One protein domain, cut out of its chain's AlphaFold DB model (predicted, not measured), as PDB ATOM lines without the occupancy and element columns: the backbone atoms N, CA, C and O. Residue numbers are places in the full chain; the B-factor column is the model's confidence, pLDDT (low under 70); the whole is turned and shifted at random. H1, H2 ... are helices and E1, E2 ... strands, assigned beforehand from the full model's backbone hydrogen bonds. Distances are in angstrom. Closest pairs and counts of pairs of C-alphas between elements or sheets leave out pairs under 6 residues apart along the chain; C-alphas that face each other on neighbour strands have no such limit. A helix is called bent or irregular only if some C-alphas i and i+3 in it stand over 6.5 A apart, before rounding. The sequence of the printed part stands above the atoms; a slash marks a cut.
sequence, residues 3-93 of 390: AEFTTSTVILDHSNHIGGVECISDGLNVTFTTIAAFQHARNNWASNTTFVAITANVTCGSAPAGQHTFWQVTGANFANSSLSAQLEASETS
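AT A GLANCE: This is residues 3 to 93 of the 390 residues of an uncharacterized protein of Botryosphaeria parva (strain UCR-NP2) (UniProt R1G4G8). One strongly twisted six-stranded sheet folds back on itself, E2 and E5 facing E7, E4 and E3 across the bent hinge strand E6, while helix H1 lies over E7 and E4. The short strand E1 lies out at the periphery. The 91 printed residues run E1 E2 E3 E4 H1 E5 E6 E7, mostly strand; the mixed sheet's order is E2 E5 E6 E7 E4 E3. The whole is compact, with radius of gyration of the C-alphas 12.2 A and spans of 32 by 26 by 24 A.

IN THESE COORDINATES: E1, residues 3 to 5, begins with C-alpha 3 at (281.262, 253.516, 237.246). E2 is 9 to 11, E3 18 to 24 (16.7 A), E4 27 to 32 (16.5 A) and H1 35 to 45 (15.1 A). E5 is 51 to 55, E6 69 to 79 (23.9 A) and E7 84 to 92 (22.5 A), ending at (288.371, 256.431, 251.277).

HOW THE PARTS SIT: E2 and E5 are parallel, with N 10 and O 52 at 2.8 A. E5, E6 and E7 form a meander, each strand the antiparallel neighbour of the one before: N 53 and O 71 are 2.9 A apart, N 72 and O 90 2.8 A. E6 bends by 86 degrees at residue 74. E4 is antiparallel to E7, N 30 to O 85 at 2.8 A, and forms a hairpin with E3, N 22 to O 29 at 2.8 A. H1 is on the sheet, height 8.4 A, along E4 at 7 degrees on the local plane; the closest C-alphas of H1 and E4, Phe 32 and Phe 38, are 5.7 A apart. In H1 every O i to N i+4 pair is within hydrogen-bond range. E1 pairs with no named strand.

THE WHOLE: The farthest C-alphas, of Glu 4 and Ser 81, are 35.4 A apart. The printed part has no cut. The link E5 to E6 is long, 13 residues. Residues 47 to 49 and 58 have pLDDT under 70.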
ATOM      1  N   ALA A   3     280.420 254.207 236.273       82.69
ATOM      2  CA  ALA A   3     281.262 253.516 237.246       82.69
ATOM      3  C   ALA A   3     280.500 252.349 237.877       82.69
ATOM      4  O   ALA A   3     279.354 252.508 238.305       82.69
ATOM      5  N   GLU A   4     281.152 251.196 237.968       84.94
ATOM      6  CA  GLU A   4     280.669 250.039 238.709       84.94
ATOM      7  C   GLU A   4     281.287 250.038 240.104       84.94
ATOM      8  O   GLU A   4     282.501 249.917 240.272       84.94
ATOM      9  N   PHE A   5     280.448 250.178 241.125       86.12
ATOM     10  CA  PHE A   5     280.881 250.184 242.518       86.12
ATOM     11  C   PHE A   5     280.992 248.760 243.070       86.12
ATOM     12  O   PHE A   5     280.089 247.943 242.892       86.12
ATOM     13  N   THR A   6     282.071 248.465 243.799       85.94
ATOM     14  CA  THR A   6     282.269 247.164 244.470       85.94
ATOM     15  C   THR A   6     281.449 247.032 245.752       85.94
ATOM     16  O   THR A   6     281.261 245.929 246.264       85.94
ATOM     17  N   THR A   7     280.956 248.157 246.273       84.06
ATOM     18  CA  THR A   7     280.202 248.265 247.524       84.06
ATOM     19  C   THR A   7     278.910 249.048 247.289       84.06
ATOM     20  O   THR A   7     278.844 249.911 246.409       84.06
ATOM     21  N   SER A   8     277.865 248.779 248.080       88.44
ATOM     22  CA  SER A   8     276.647 249.597 248.074       88.44
ATOM     23  C   SER A   8     277.005 251.075 248.232       88.44
ATOM     24  O   SER A   8     277.756 251.433 249.135       88.44
ATOM     25  N   THR A   9     276.490 251.922 247.342       89.62
ATOM     26  CA  THR A   9     276.922 253.319 247.222       89.62
ATOM     27  C   THR A   9     275.720 254.254 247.151       89.62
ATOM     28  O   THR A   9     274.706 253.940 246.527       89.62
ATOM     29  N   VAL A  10     275.838 255.408 247.800       90.88
ATOM     30  CA  VAL A  10     274.847 256.481 247.832       90.88
ATOM     31  C   VAL A  10     275.508 257.761 247.334       90.88
ATOM     32  O   VAL A  10     276.431 258.279 247.960       90.88
ATOM     33  N   ILE A  11     275.002 258.301 246.228       89.81
ATOM     34  CA  ILE A  11     275.401 259.620 245.728       89.81
ATOM     35  C   ILE A  11     274.526 260.666 246.420       89.81
ATOM     36  O   ILE A  11     273.300 260.637 246.290       89.81
ATOM     37  N   LEU A  12     275.146 261.556 247.198       90.06
ATOM     38  CA  LEU A  12     274.440 262.604 247.943       90.06
ATOM     39  C   LEU A  12     274.242 263.875 247.106       90.06
ATOM     40  O   LEU A  12     273.305 264.636 247.354       90.06
ATOM     41  N   ASP A  13     275.093 264.091 246.106       84.25
ATOM     42  CA  ASP A  13     275.012 265.247 245.216       84.25
ATOM     43  C   ASP A  13     273.860 265.113 244.209       84.25
ATOM     44  O   ASP A  13     273.398 264.016 243.896       84.25
ATOM     45  N   HIS A  14     273.398 266.249 243.675       78.94
ATOM     46  CA  HIS A  14     272.380 266.325 242.613       78.94
ATOM     47  C   HIS A  14     271.058 265.577 242.896       78.94
ATOM     48  O   HIS A  14     270.270 265.325 241.986       78.94
ATOM     49  N   SER A  15     270.773 265.270 244.164       85.25
ATOM     50  CA  SER A  15     269.533 264.635 244.598       85.25
ATOM     51  C   SER A  15     268.542 265.667 245.130       85.25
ATOM     52  O   SER A  15     268.822 266.374 246.095       85.25
ATOM     53  N   ASN A  16     267.321 265.685 244.587       88.56
ATOM     54  CA  ASN A  16     266.224 266.530 245.091       88.56
ATOM     55  C   ASN A  16     265.779 266.162 246.524       88.56
ATOM     56  O   ASN A  16     264.950 266.847 247.129       88.56
ATOM     57  N   HIS A  17     266.286 265.051 247.059       92.00
ATOM     58  CA  HIS A  17     265.967 264.540 248.386       92.00
ATOM     59  C   HIS A  17     266.941 265.015 249.472       92.00
ATOM     60  O   HIS A  17     266.609 264.908 250.655       92.00
ATOM     61  N   ILE A  18     268.100 265.554 249.083       93.12
ATOM     62  CA  ILE A  18     269.146 266.043 249.985       93.12
ATOM     63  C   ILE A  18     269.073 267.572 250.050       93.12
ATOM     64  O   ILE A  18     269.109 268.252 249.030       93.12
ATOM     65  N   GLY A  19     268.907 268.111 251.259       89.88
ATOM     66  CA  GLY A  19     268.868 269.551 251.528       89.88
ATOM     67  C   GLY A  19     270.257 270.168 251.697       89.88
ATOM     68  O   GLY A  19     270.428 271.363 251.480       89.88
ATOM     69  N   GLY A  20     271.245 269.348 252.047       91.19
ATOM     70  CA  GLY A  20     272.624 269.762 252.250       91.19
ATOM     71  C   GLY A  20     273.451 268.651 252.884       91.19
ATOM     72  O   GLY A  20     272.918 267.788 253.586       91.19
ATOM     73  N   VAL A  21     274.753 268.698 252.628       92.25
ATOM     74  CA  VAL A  21     275.763 267.823 253.225       92.25
ATOM     75  C   VAL A  21     276.776 268.723 253.914       92.25
ATOM     76  O   VAL A  21     277.211 269.698 253.312       92.25
ATOM     77  N   GLU A  22     277.143 268.416 255.148       91.00
ATOM     78  CA  GLU A  22     278.157 269.139 255.916       91.00
ATOM     79  C   GLU A  22     279.174 268.148 256.471       91.00
ATOM     80  O   GLU A  22     278.801 267.080 256.960       91.00
ATOM     81  N   CYS A  23     280.453 268.508 256.435       87.44
ATOM     82  CA  CYS A  23     281.480 267.713 257.089       87.44
ATOM     83  C   CYS A  23     281.550 268.009 258.583       87.44
ATOM     84  O   CYS A  23     281.496 269.158 259.023       87.44
ATOM     85  N   ILE A  24     281.689 266.943 259.358       89.12
ATOM     86  CA  ILE A  24     281.835 266.969 260.811       89.12
ATOM     87  C   ILE A  24     283.067 266.144 261.200       89.12
ATOM     88  O   ILE A  24     283.629 265.442 260.364       89.12
ATOM     89  N   SER A  25     283.493 266.214 262.463       83.38
ATOM     90  CA  SER A  25     284.726 265.558 262.934       83.38
ATOM     91  C   SER A  25     284.813 264.065 262.605       83.38
ATOM     92  O   SER A  25     285.897 263.585 262.299       83.38
ATOM     93  N   ASP A  26     283.680 263.358 262.640       83.56
ATOM     94  CA  ASP A  26     283.616 261.893 262.539       83.56
ATOM     95  C   ASP A  26     282.786 261.407 261.332       83.56
ATOM     96  O   ASP A  26     282.239 260.303 261.342       83.56
ATOM     97  N   GLY A  27     282.664 262.241 260.292       90.94
ATOM     98  CA  GLY A  27     282.022 261.868 259.032       90.94
ATOM     99  C   GLY A  27     281.175 262.982 258.428       90.94
ATOM    100  O   GLY A  27     281.643 264.107 258.243       90.94
ATOM    101  N   LEU A  28     279.920 262.671 258.100       93.25
ATOM    102  CA  LEU A  28     279.040 263.558 257.332       93.25
ATOM    103  C   LEU A  28     277.726 263.813 258.066       93.25
ATOM    104  O   LEU A  28     277.110 262.896 258.596       93.25
ATOM    105  N   ASN A  29     277.239 265.045 258.033       93.88
ATOM    106  CA  ASN A  29     275.873 265.384 258.403       93.88
ATOM    107  C   ASN A  29     275.063 265.646 257.131       93.88
ATOM    108  O   ASN A  29     275.371 266.549 256.357       93.88
ATOM    109  N   VAL A  30     274.022 264.851 256.909       94.81
ATOM    110  CA  VAL A  30     273.159 264.925 255.728       94.81
ATOM    111  C   VAL A  30     271.783 265.405 256.155       94.81
ATOM    112  O   VAL A  30     271.138 264.782 256.994       94.81
ATOM    113  N   THR A  31     271.306 266.495 255.566       95.12
ATOM    114  CA  THR A  31     269.942 266.999 255.775       95.12
ATOM    115  C   THR A  31     269.050 266.594 254.607       95.12
ATOM    116  O   THR A  31     269.495 266.553 253.461       95.12
ATOM    117  N   PHE A  32     267.784 266.278 254.878       96.50
ATOM    118  CA  PHE A  32     266.827 265.836 253.863       96.50
ATOM    119  C   PHE A  32     265.761 266.898 253.601       96.50
ATOM    120  O   PHE A  32     265.274 267.554 254.520       96.50
ATOM    121  N   THR A  33     265.331 267.021 252.346       96.00
ATOM    122  CA  THR A  33     264.300 267.998 251.949       96.00
ATOM    123  C   THR A  33     262.892 267.597 252.389       96.00
ATOM    124  O   THR A  33     262.008 268.447 252.494       96.00
ATOM    125  N   THR A  34     262.650 266.303 252.635       96.00
ATOM    126  CA  THR A  34     261.324 265.778 252.983       96.00
ATOM    127  C   THR A  34     261.390 264.682 254.043       96.00
ATOM    128  O   THR A  34     262.350 263.913 254.118       96.00
ATOM    129  N   ILE A  35     260.307 264.548 254.815       95.88
ATOM    130  CA  ILE A  35     260.136 263.461 255.794       95.88
ATOM    131  C   ILE A  35     260.203 262.087 255.110       95.88
ATOM    132  O   ILE A  35     260.776 261.158 255.669       95.88
ATOM    133  N   ALA A  36     259.647 261.951 253.900       95.44
ATOM    134  CA  ALA A  36     259.654 260.691 253.159       95.44
ATOM    135  C   ALA A  36     261.080 260.256 252.773       95.44
ATOM    136  O   ALA A  36     261.435 259.098 252.982       95.44
ATOM    137  N   ALA A  37     261.909 261.185 252.283       94.56
ATOM    138  CA  ALA A  37     263.316 260.922 251.980       94.56
ATOM    139  C   ALA A  37     264.105 260.523 253.234       94.56
ATOM    140  O   ALA A  37     264.800 259.509 253.232       94.56
ATOM    141  N   PHE A  38     263.925 261.270 254.325       95.75
ATOM    142  CA  PHE A  38     264.536 260.963 255.616       95.75
ATOM    143  C   PHE A  38     264.143 259.566 256.123       95.75
ATOM    144  O   PHE A  38     264.996 258.789 256.547       95.75
ATOM    145  N   GLN A  39     262.856 259.207 256.055       94.06
ATOM    146  CA  GLN A  39     262.382 257.884 256.467       94.06
ATOM    147  C   GLN A  39     262.928 256.773 255.569       94.06
ATOM    148  O   GLN A  39     263.281 255.709 256.072       94.06
ATOM    149  N   HIS A  40     263.025 257.017 254.260       92.69
ATOM    150  CA  HIS A  40     263.616 256.071 253.324       92.69
ATOM    151  C   HIS A  40     265.094 255.822 253.647       92.69
ATOM    152  O   HIS A  40     265.491 254.668 253.788       92.69
ATOM    153  N   ALA A  41     265.887 256.879 253.847       92.69
ATOM    154  CA  ALA A  41     267.283 256.763 254.258       92.69
ATOM    155  C   ALA A  41     267.413 256.020 255.595       92.69
ATOM    156  O   ALA A  41     268.153 255.047 255.690       92.69
ATOM    157  N   ARG A  42     266.610 256.383 256.602       92.56
ATOM    158  CA  ARG A  42     266.597 255.704 257.906       92.56
ATOM    159  C   ARG A  42     266.315 254.210 257.790       92.56
ATOM    160  O   ARG A  42     266.966 253.418 258.454       92.56
ATOM    161  N   ASN A  43     265.370 253.812 256.946       90.31
ATOM    162  CA  ASN A  43     265.016 252.403 256.796       90.31
ATOM    163  C   ASN A  43     266.093 251.581 256.063       90.31
ATOM    164  O   ASN A  43     266.120 250.368 256.237       90.31
ATOM    165  N   ASN A  44     266.956 252.216 255.260       88.50
ATOM    166  CA  ASN A  44     267.973 251.528 254.453       88.50
ATOM    167  C   ASN A  44     269.409 251.676 254.998       88.50
ATOM    168  O   ASN A  44     270.263 250.846 254.701       88.50
ATOM    169  N   TRP A  45     269.699 252.721 255.780       90.38
ATOM    170  CA  TRP A  45     271.052 253.027 256.272       90.38
ATOM    171  C   TRP A  45     271.237 252.743 257.772       90.38
ATOM    172  O   TRP A  45     272.364 252.701 258.244       90.38
ATOM    173  N   ALA A  46     270.163 252.557 258.551       75.38
ATOM    174  CA  ALA A  46     270.260 252.406 260.011       75.38
ATOM    175  C   ALA A  46     270.693 251.004 260.498       75.38
ATOM    176  O   ALA A  46     270.742 250.770 261.703       75.38
ATOM    177  N   SER A  47     270.960 250.046 259.606       64.88
ATOM    178  CA  SER A  47     271.120 248.628 259.959       64.88
ATOM    179  C   SER A  47     272.525 248.088 259.681       64.88
ATOM    180  O   SER A  47     272.664 247.334 258.728       64.88
ATOM    181  N   ASN A  48     273.551 248.427 260.481       61.16
ATOM    182  CA  ASN A  48     274.943 247.928 260.331       61.16
ATOM    183  C   ASN A  48     275.408 247.816 258.862       61.16
ATOM    184  O   ASN A  48     276.116 246.880 258.481       61.16
ATOM    185  N   THR A  49     274.926 248.719 258.012       67.25
ATOM    186  CA  THR A  49     275.141 248.655 256.580       67.25
ATOM    187  C   THR A  49     276.400 249.433 256.304       67.25
ATOM    188  O   THR A  49     276.453 250.648 256.456       67.25
ATOM    189  N   THR A  50     277.428 248.706 255.902       86.00
ATOM    190  CA  THR A  50     278.615 249.310 255.329       86.00
ATOM    191  C   THR A  50     278.276 249.751 253.908       86.00
ATOM    192  O   THR A  50     277.911 248.920 253.074       86.00
ATOM    193  N   PHE A  51     278.368 251.048 253.631       91.94
ATOM    194  CA  PHE A  51     278.143 251.613 252.299       91.94
ATOM    195  C   PHE A  51     279.088 252.788 252.054       91.94
ATOM    196  O   PHE A  51     279.716 253.287 252.983       91.94
ATOM    197  N   VAL A  52     279.190 253.239 250.807       92.94
ATOM    198  CA  VAL A  52     279.968 254.430 250.462       92.94
ATOM    199  C   VAL A  52     279.038 255.604 250.199       92.94
ATOM    200  O   VAL A  52     278.119 255.500 249.392       92.94
ATOM    201  N   ALA A  53     279.278 256.727 250.865       92.19
ATOM    202  CA  ALA A  53     278.650 258.000 250.540       92.19
ATOM    203  C   ALA A  53     279.572 258.818 249.626       92.19
ATOM    204  O   ALA A  53     280.771 258.918 249.883       92.19
ATOM    205  N   ILE A  54     279.017 259.408 248.569       91.06
ATOM    206  CA  ILE A  54     279.755 260.255 247.623       91.06
ATOM    207  C   ILE A  54     279.232 261.685 247.714       91.06
ATOM    208  O   ILE A  54     278.020 261.899 247.622       91.06
ATOM    209  N   THR A  55     280.140 262.653 247.881       89.19
ATOM    210  CA  THR A  55     279.807 264.085 247.842       89.19
ATOM    211  C   THR A  55     280.906 264.938 247.200       89.19
ATOM    212  O   THR A  55     282.089 264.679 247.395       89.19
ATOM    213  N   ALA A  56     280.519 265.982 246.468       83.44
ATOM    214  CA  ALA A  56     281.378 267.019 245.894       83.44
ATOM    215  C   ALA A  56     281.347 268.318 246.718       83.44
ATOM    216  O   ALA A  56     281.662 269.399 246.212       83.44
ATOM    217  N   ASN A  57     280.915 268.254 247.984       79.19
ATOM    218  CA  ASN A  57     280.929 269.426 248.846       79.19
ATOM    219  C   ASN A  57     282.372 269.925 249.041       79.19
ATOM    220  O   ASN A  57     283.220 269.210 249.560       79.19
ATOM    221  N   VAL A  58     282.627 271.184 248.683       65.88
ATOM    222  CA  VAL A  58     283.959 271.818 248.719       65.88
ATOM    223  C   VAL A  58     284.564 271.967 250.120       65.88
ATOM    224  O   VAL A  58     285.740 272.288 250.249       65.88
ATOM    225  N   THR A  59     283.763 271.788 251.172       72.06
ATOM    226  CA  THR A  59     284.223 271.795 252.572       72.06
ATOM    227  C   THR A  59     284.588 270.403 253.083       72.06
ATOM    228  O   THR A  59     285.002 270.264 254.233       72.06
ATOM    229  N   CYS A  60     284.423 269.380 252.244       70.31
ATOM    230  CA  CYS A  60     284.597 267.987 252.602       70.31
ATOM    231  C   CYS A  60     285.805 267.347 251.925       70.31
ATOM    232  O   CYS A  60     285.992 267.466 250.719       70.31
ATOM    233  N   GLY A  61     286.548 266.581 252.727       75.50
ATOM    234  CA  GLY A  61     287.587 265.661 252.278       75.50
ATOM    235  C   GLY A  61     288.834 266.335 251.711       75.50
ATOM    236  O   GLY A  61     289.065 267.530 251.881       75.50
ATOM    237  N   SER A  62     289.672 265.523 251.078       79.62
ATOM    238  CA  SER A  62     290.989 265.915 250.571       79.62
ATOM    239  C   SER A  62     290.992 266.374 249.109       79.62
ATOM    240  O   SER A  62     292.011 266.872 248.626       79.62
ATOM    241  N   ALA A  63     289.882 266.188 248.388       77.56
ATOM    242  CA  ALA A  63     289.802 266.494 246.966       77.56
ATOM    243  C   ALA A  63     289.619 268.004 246.697       77.56
ATOM    244  O   ALA A  63     288.946 268.694 247.464       77.56
ATOM    245  N   PRO A  64     290.179 268.537 245.593       77.81
ATOM    246  CA  PRO A  64     289.944 269.910 245.162       77.81
ATOM    247  C   PRO A  64     288.464 270.208 244.899       77.81
ATOM    248  O   PRO A  64     287.666 269.320 244.598       77.81
ATOM    249  N   ALA A  65     288.103 271.492 244.936       76.50
ATOM    250  CA  ALA A  65     286.746 271.929 244.626       76.50
ATOM    251  C   ALA A  65     286.288 271.434 243.240       76.50
ATOM    252  O   ALA A  65     287.003 271.581 242.251       76.50
ATOM    253  N   GLY A  66     285.077 270.872 243.176       73.69
ATOM    254  CA  GLY A  66     284.503 270.310 241.948       73.69
ATOM    255  C   GLY A  66     284.784 268.820 241.728       73.69
ATOM    256  O   GLY A  66     284.270 268.259 240.765       73.69
ATOM    257  N   GLN A  67     285.549 268.172 242.610       80.75
ATOM    258  CA  GLN A  67     285.794 266.728 242.588       80.75
ATOM    259  C   GLN A  67     284.943 266.011 243.645       80.75
ATOM    260  O   GLN A  67     284.653 266.561 244.708       80.75
ATOM    261  N   HIS A  68     284.541 264.771 243.357       86.31
ATOM    262  CA  HIS A  68     283.830 263.938 244.327       86.31
ATOM    263  C   HIS A  68     284.802 263.328 245.344       86.31
ATOM    264  O   HIS A  68     285.886 262.861 244.997       86.31
ATOM    265  N   THR A  69     284.365 263.269 246.595       88.00
ATOM    266  CA  THR A  69     285.012 262.539 247.688       88.00
ATOM    267  C   THR A  69     284.181 261.314 248.046       88.00
ATOM    268  O   THR A  69     282.950 261.331 247.944       88.00
ATOM    269  N   PHE A  70     284.854 260.243 248.460       89.56
ATOM    270  CA  PHE A  70     284.239 258.956 248.770       89.56
ATOM    271  C   PHE A  70     284.407 258.678 250.261       89.56
ATOM    272  O   PHE A  70     285.507 258.788 250.795       89.56
ATOM    273  N   TRP A  71     283.323 258.319 250.939       92.12
ATOM    274  CA  TRP A  71     283.291 258.166 252.391       92.12
ATOM    275  C   TRP A  71     282.769 256.789 252.759       92.12
ATOM    276  O   TRP A  71     281.606 256.474 252.510       92.12
ATOM    277  N   GLN A  72     283.623 255.972 253.365       93.25
ATOM    278  CA  GLN A  72     283.243 254.666 253.881       93.25
ATOM    279  C   GLN A  72     282.390 254.860 255.134       93.25
ATOM    280  O   GLN A  72     282.910 255.228 256.186       93.25
ATOM    281  N   VAL A  73     281.088 254.610 255.026       93.69
ATOM    282  CA  VAL A  73     280.135 254.720 256.130       93.69
ATOM    283  C   VAL A  73     280.073 253.396 256.878       93.69
ATOM    284  O   VAL A  73     279.919 252.331 256.276       93.69
ATOM    285  N   THR A  74     280.186 253.470 258.200       92.00
ATOM    286  CA  THR A  74     280.115 252.310 259.106       92.00
ATOM    287  C   THR A  74     278.934 252.382 260.074       92.00
ATOM    288  O   THR A  74     278.538 251.360 260.634       92.00
ATOM    289  N   GLY A  75     278.326 253.562 260.213       90.81
ATOM    290  CA  GLY A  75     277.162 253.801 261.057       90.81
ATOM    291  C   GLY A  75     276.380 255.037 260.614       90.81
ATOM    292  O   GLY A  75     276.899 255.906 259.914       90.81
ATOM    293  N   ALA A  76     275.111 255.114 261.013       92.75
ATOM    294  CA  ALA A  76     274.255 256.262 260.737       92.75
ATOM    295  C   ALA A  76     273.295 256.527 261.905       92.75
ATOM    296  O   ALA A  76     272.479 255.677 262.264       92.75
ATOM    297  N   ASN A  77     273.353 257.738 262.456       92.19
ATOM    298  CA  ASN A  77     272.500 258.211 263.541       92.19
ATOM    299  C   ASN A  77     271.476 259.219 263.008       92.19
ATOM    300  O   ASN A  77     271.831 260.195 262.354       92.19
ATOM    301  N   PHE A  78     270.190 259.008 263.292       94.38
ATOM    302  CA  PHE A  78     269.102 259.793 262.697       94.38
ATOM    303  C   PHE A  78     268.433 260.730 263.706       94.38
ATOM    304  O   PHE A  78     267.953 260.291 264.752       94.38
ATOM    305  N   ALA A  79     268.299 262.009 263.347       93.94
ATOM    306  CA  ALA A  79     267.623 263.032 264.137       93.94
ATOM    307  C   ALA A  79     266.306 263.464 263.469       93.94
ATOM    308  O   ALA A  79     266.282 264.157 262.451       93.94
ATOM    309  N   ASN A  80     265.174 263.068 264.067       92.06
ATOM    310  CA  ASN A  80     263.841 263.355 263.517       92.06
ATOM    311  C   ASN A  80     263.493 264.854 263.522       92.06
ATOM    312  O   ASN A  80     262.755 265.303 262.653       92.06
ATOM    313  N   SER A  81     263.986 265.626 264.497       91.94
ATOM    314  CA  SER A  81     263.648 267.051 264.655       91.94
ATOM    315  C   SER A  81     264.222 267.934 263.549       91.94
ATOM    316  O   SER A  81     263.619 268.941 263.201       91.94
ATOM    317  N   SER A  82     265.380 267.553 263.014       93.12
ATOM    318  CA  SER A  82     266.113 268.275 261.969       93.12
ATOM    319  C   SER A  82     266.017 267.611 260.599       93.12
ATOM    320  O   SER A  82     266.568 268.146 259.644       93.12
ATOM    321  N   LEU A  83     265.347 266.453 260.495       96.56
ATOM    322  CA  LEU A  83     265.373 265.599 259.305       96.56
ATOM    323  C   LEU A  83     266.810 265.400 258.812       96.56
ATOM    324  O   LEU A  83     267.115 265.668 257.651       96.56
ATOM    325  N   SER A  84     267.700 264.973 259.713       95.50
ATOM    326  CA  SER A  84     269.120 264.802 259.406       95.50
ATOM    327  C   SER A  84     269.662 263.439 259.824       95.50
ATOM    328  O   SER A  84     269.168 262.813 260.765       95.50
ATOM    329  N   ALA A  85     270.676 262.975 259.101       94.56
ATOM    330  CA  ALA A  85     271.436 261.773 259.399       94.56
ATOM    331  C   ALA A  85     272.909 262.134 259.583       94.56
ATOM    332  O   ALA A  85     273.527 262.707 258.689       94.56
ATOM    333  N   GLN A  86     273.459 261.773 260.734       94.00
ATOM    334  CA  GLN A  86     274.882 261.822 261.008       94.00
ATOM    335  C   GLN A  86     275.492 260.476 260.618       94.00
ATOM    336  O   GLN A  86     275.202 259.459 261.243       94.00
ATOM    337  N   LEU A  87     276.291 260.466 259.562       93.56
ATOM    338  CA  LEU A  87     277.007 259.301 259.066       93.56
ATOM    339  C   LEU A  87     278.368 259.225 259.756       93.56
ATOM    340  O   LEU A  87     279.156 260.164 259.662       93.56
ATOM    341  N   GLU A  88     278.634 258.103 260.417       93.00
ATOM    342  CA  GLU A  88     279.946 257.751 260.961       93.00
ATOM    343  C   GLU A  88     280.796 257.216 259.808       93.00
ATOM    344  O   GLU A  88     280.572 256.096 259.325       93.00
ATOM    345  N   ALA A  89     281.717 258.040 259.312       92.62
ATOM    346  CA  ALA A  89     282.401 257.760 258.059       92.62
ATOM    347  C   ALA A  89     283.837 258.280 258.020       92.62
ATOM    348  O   ALA A  89     284.149 259.340 258.556       92.62
ATOM    349  N   SER A  90     284.693 257.554 257.303       92.00
ATOM    350  CA  SER A  90     286.060 257.972 256.987       92.00
ATOM    351  C   SER A  90     286.237 258.095 255.481       92.00
ATOM    352  O   SER A  90     285.771 257.228 254.737       92.00
ATOM    353  N   GLU A  91     286.942 259.133 255.029       90.50
ATOM    354  CA  GLU A  91     287.300 259.278 253.619       90.50
ATOM    355  C   GLU A  91     288.082 258.043 253.137       90.50
ATOM    356  O   GLU A  91     288.958 257.516 253.827       90.50
ATOM    357  N   THR A  92     287.726 257.551 251.955       88.69
ATOM    358  CA  THR A  92     288.371 256.431 251.277       88.69
ATOM    359  C   THR A  92     288.721 256.835 249.853       88.69
ATOM    360  O   THR A  92     288.112 257.725 249.264       88.69
ATOM    361  N   SER A  93     289.719 256.171 249.286       84.00
ATOM    362  CA  SER A  93     290.137 256.398 247.913       84.00
ATOM    363  C   SER A  93     289.220 255.663 246.928       84.00
ATOM    364  O   SER A  93     288.640 254.617 247.242       84.00
TER     365      SER A  93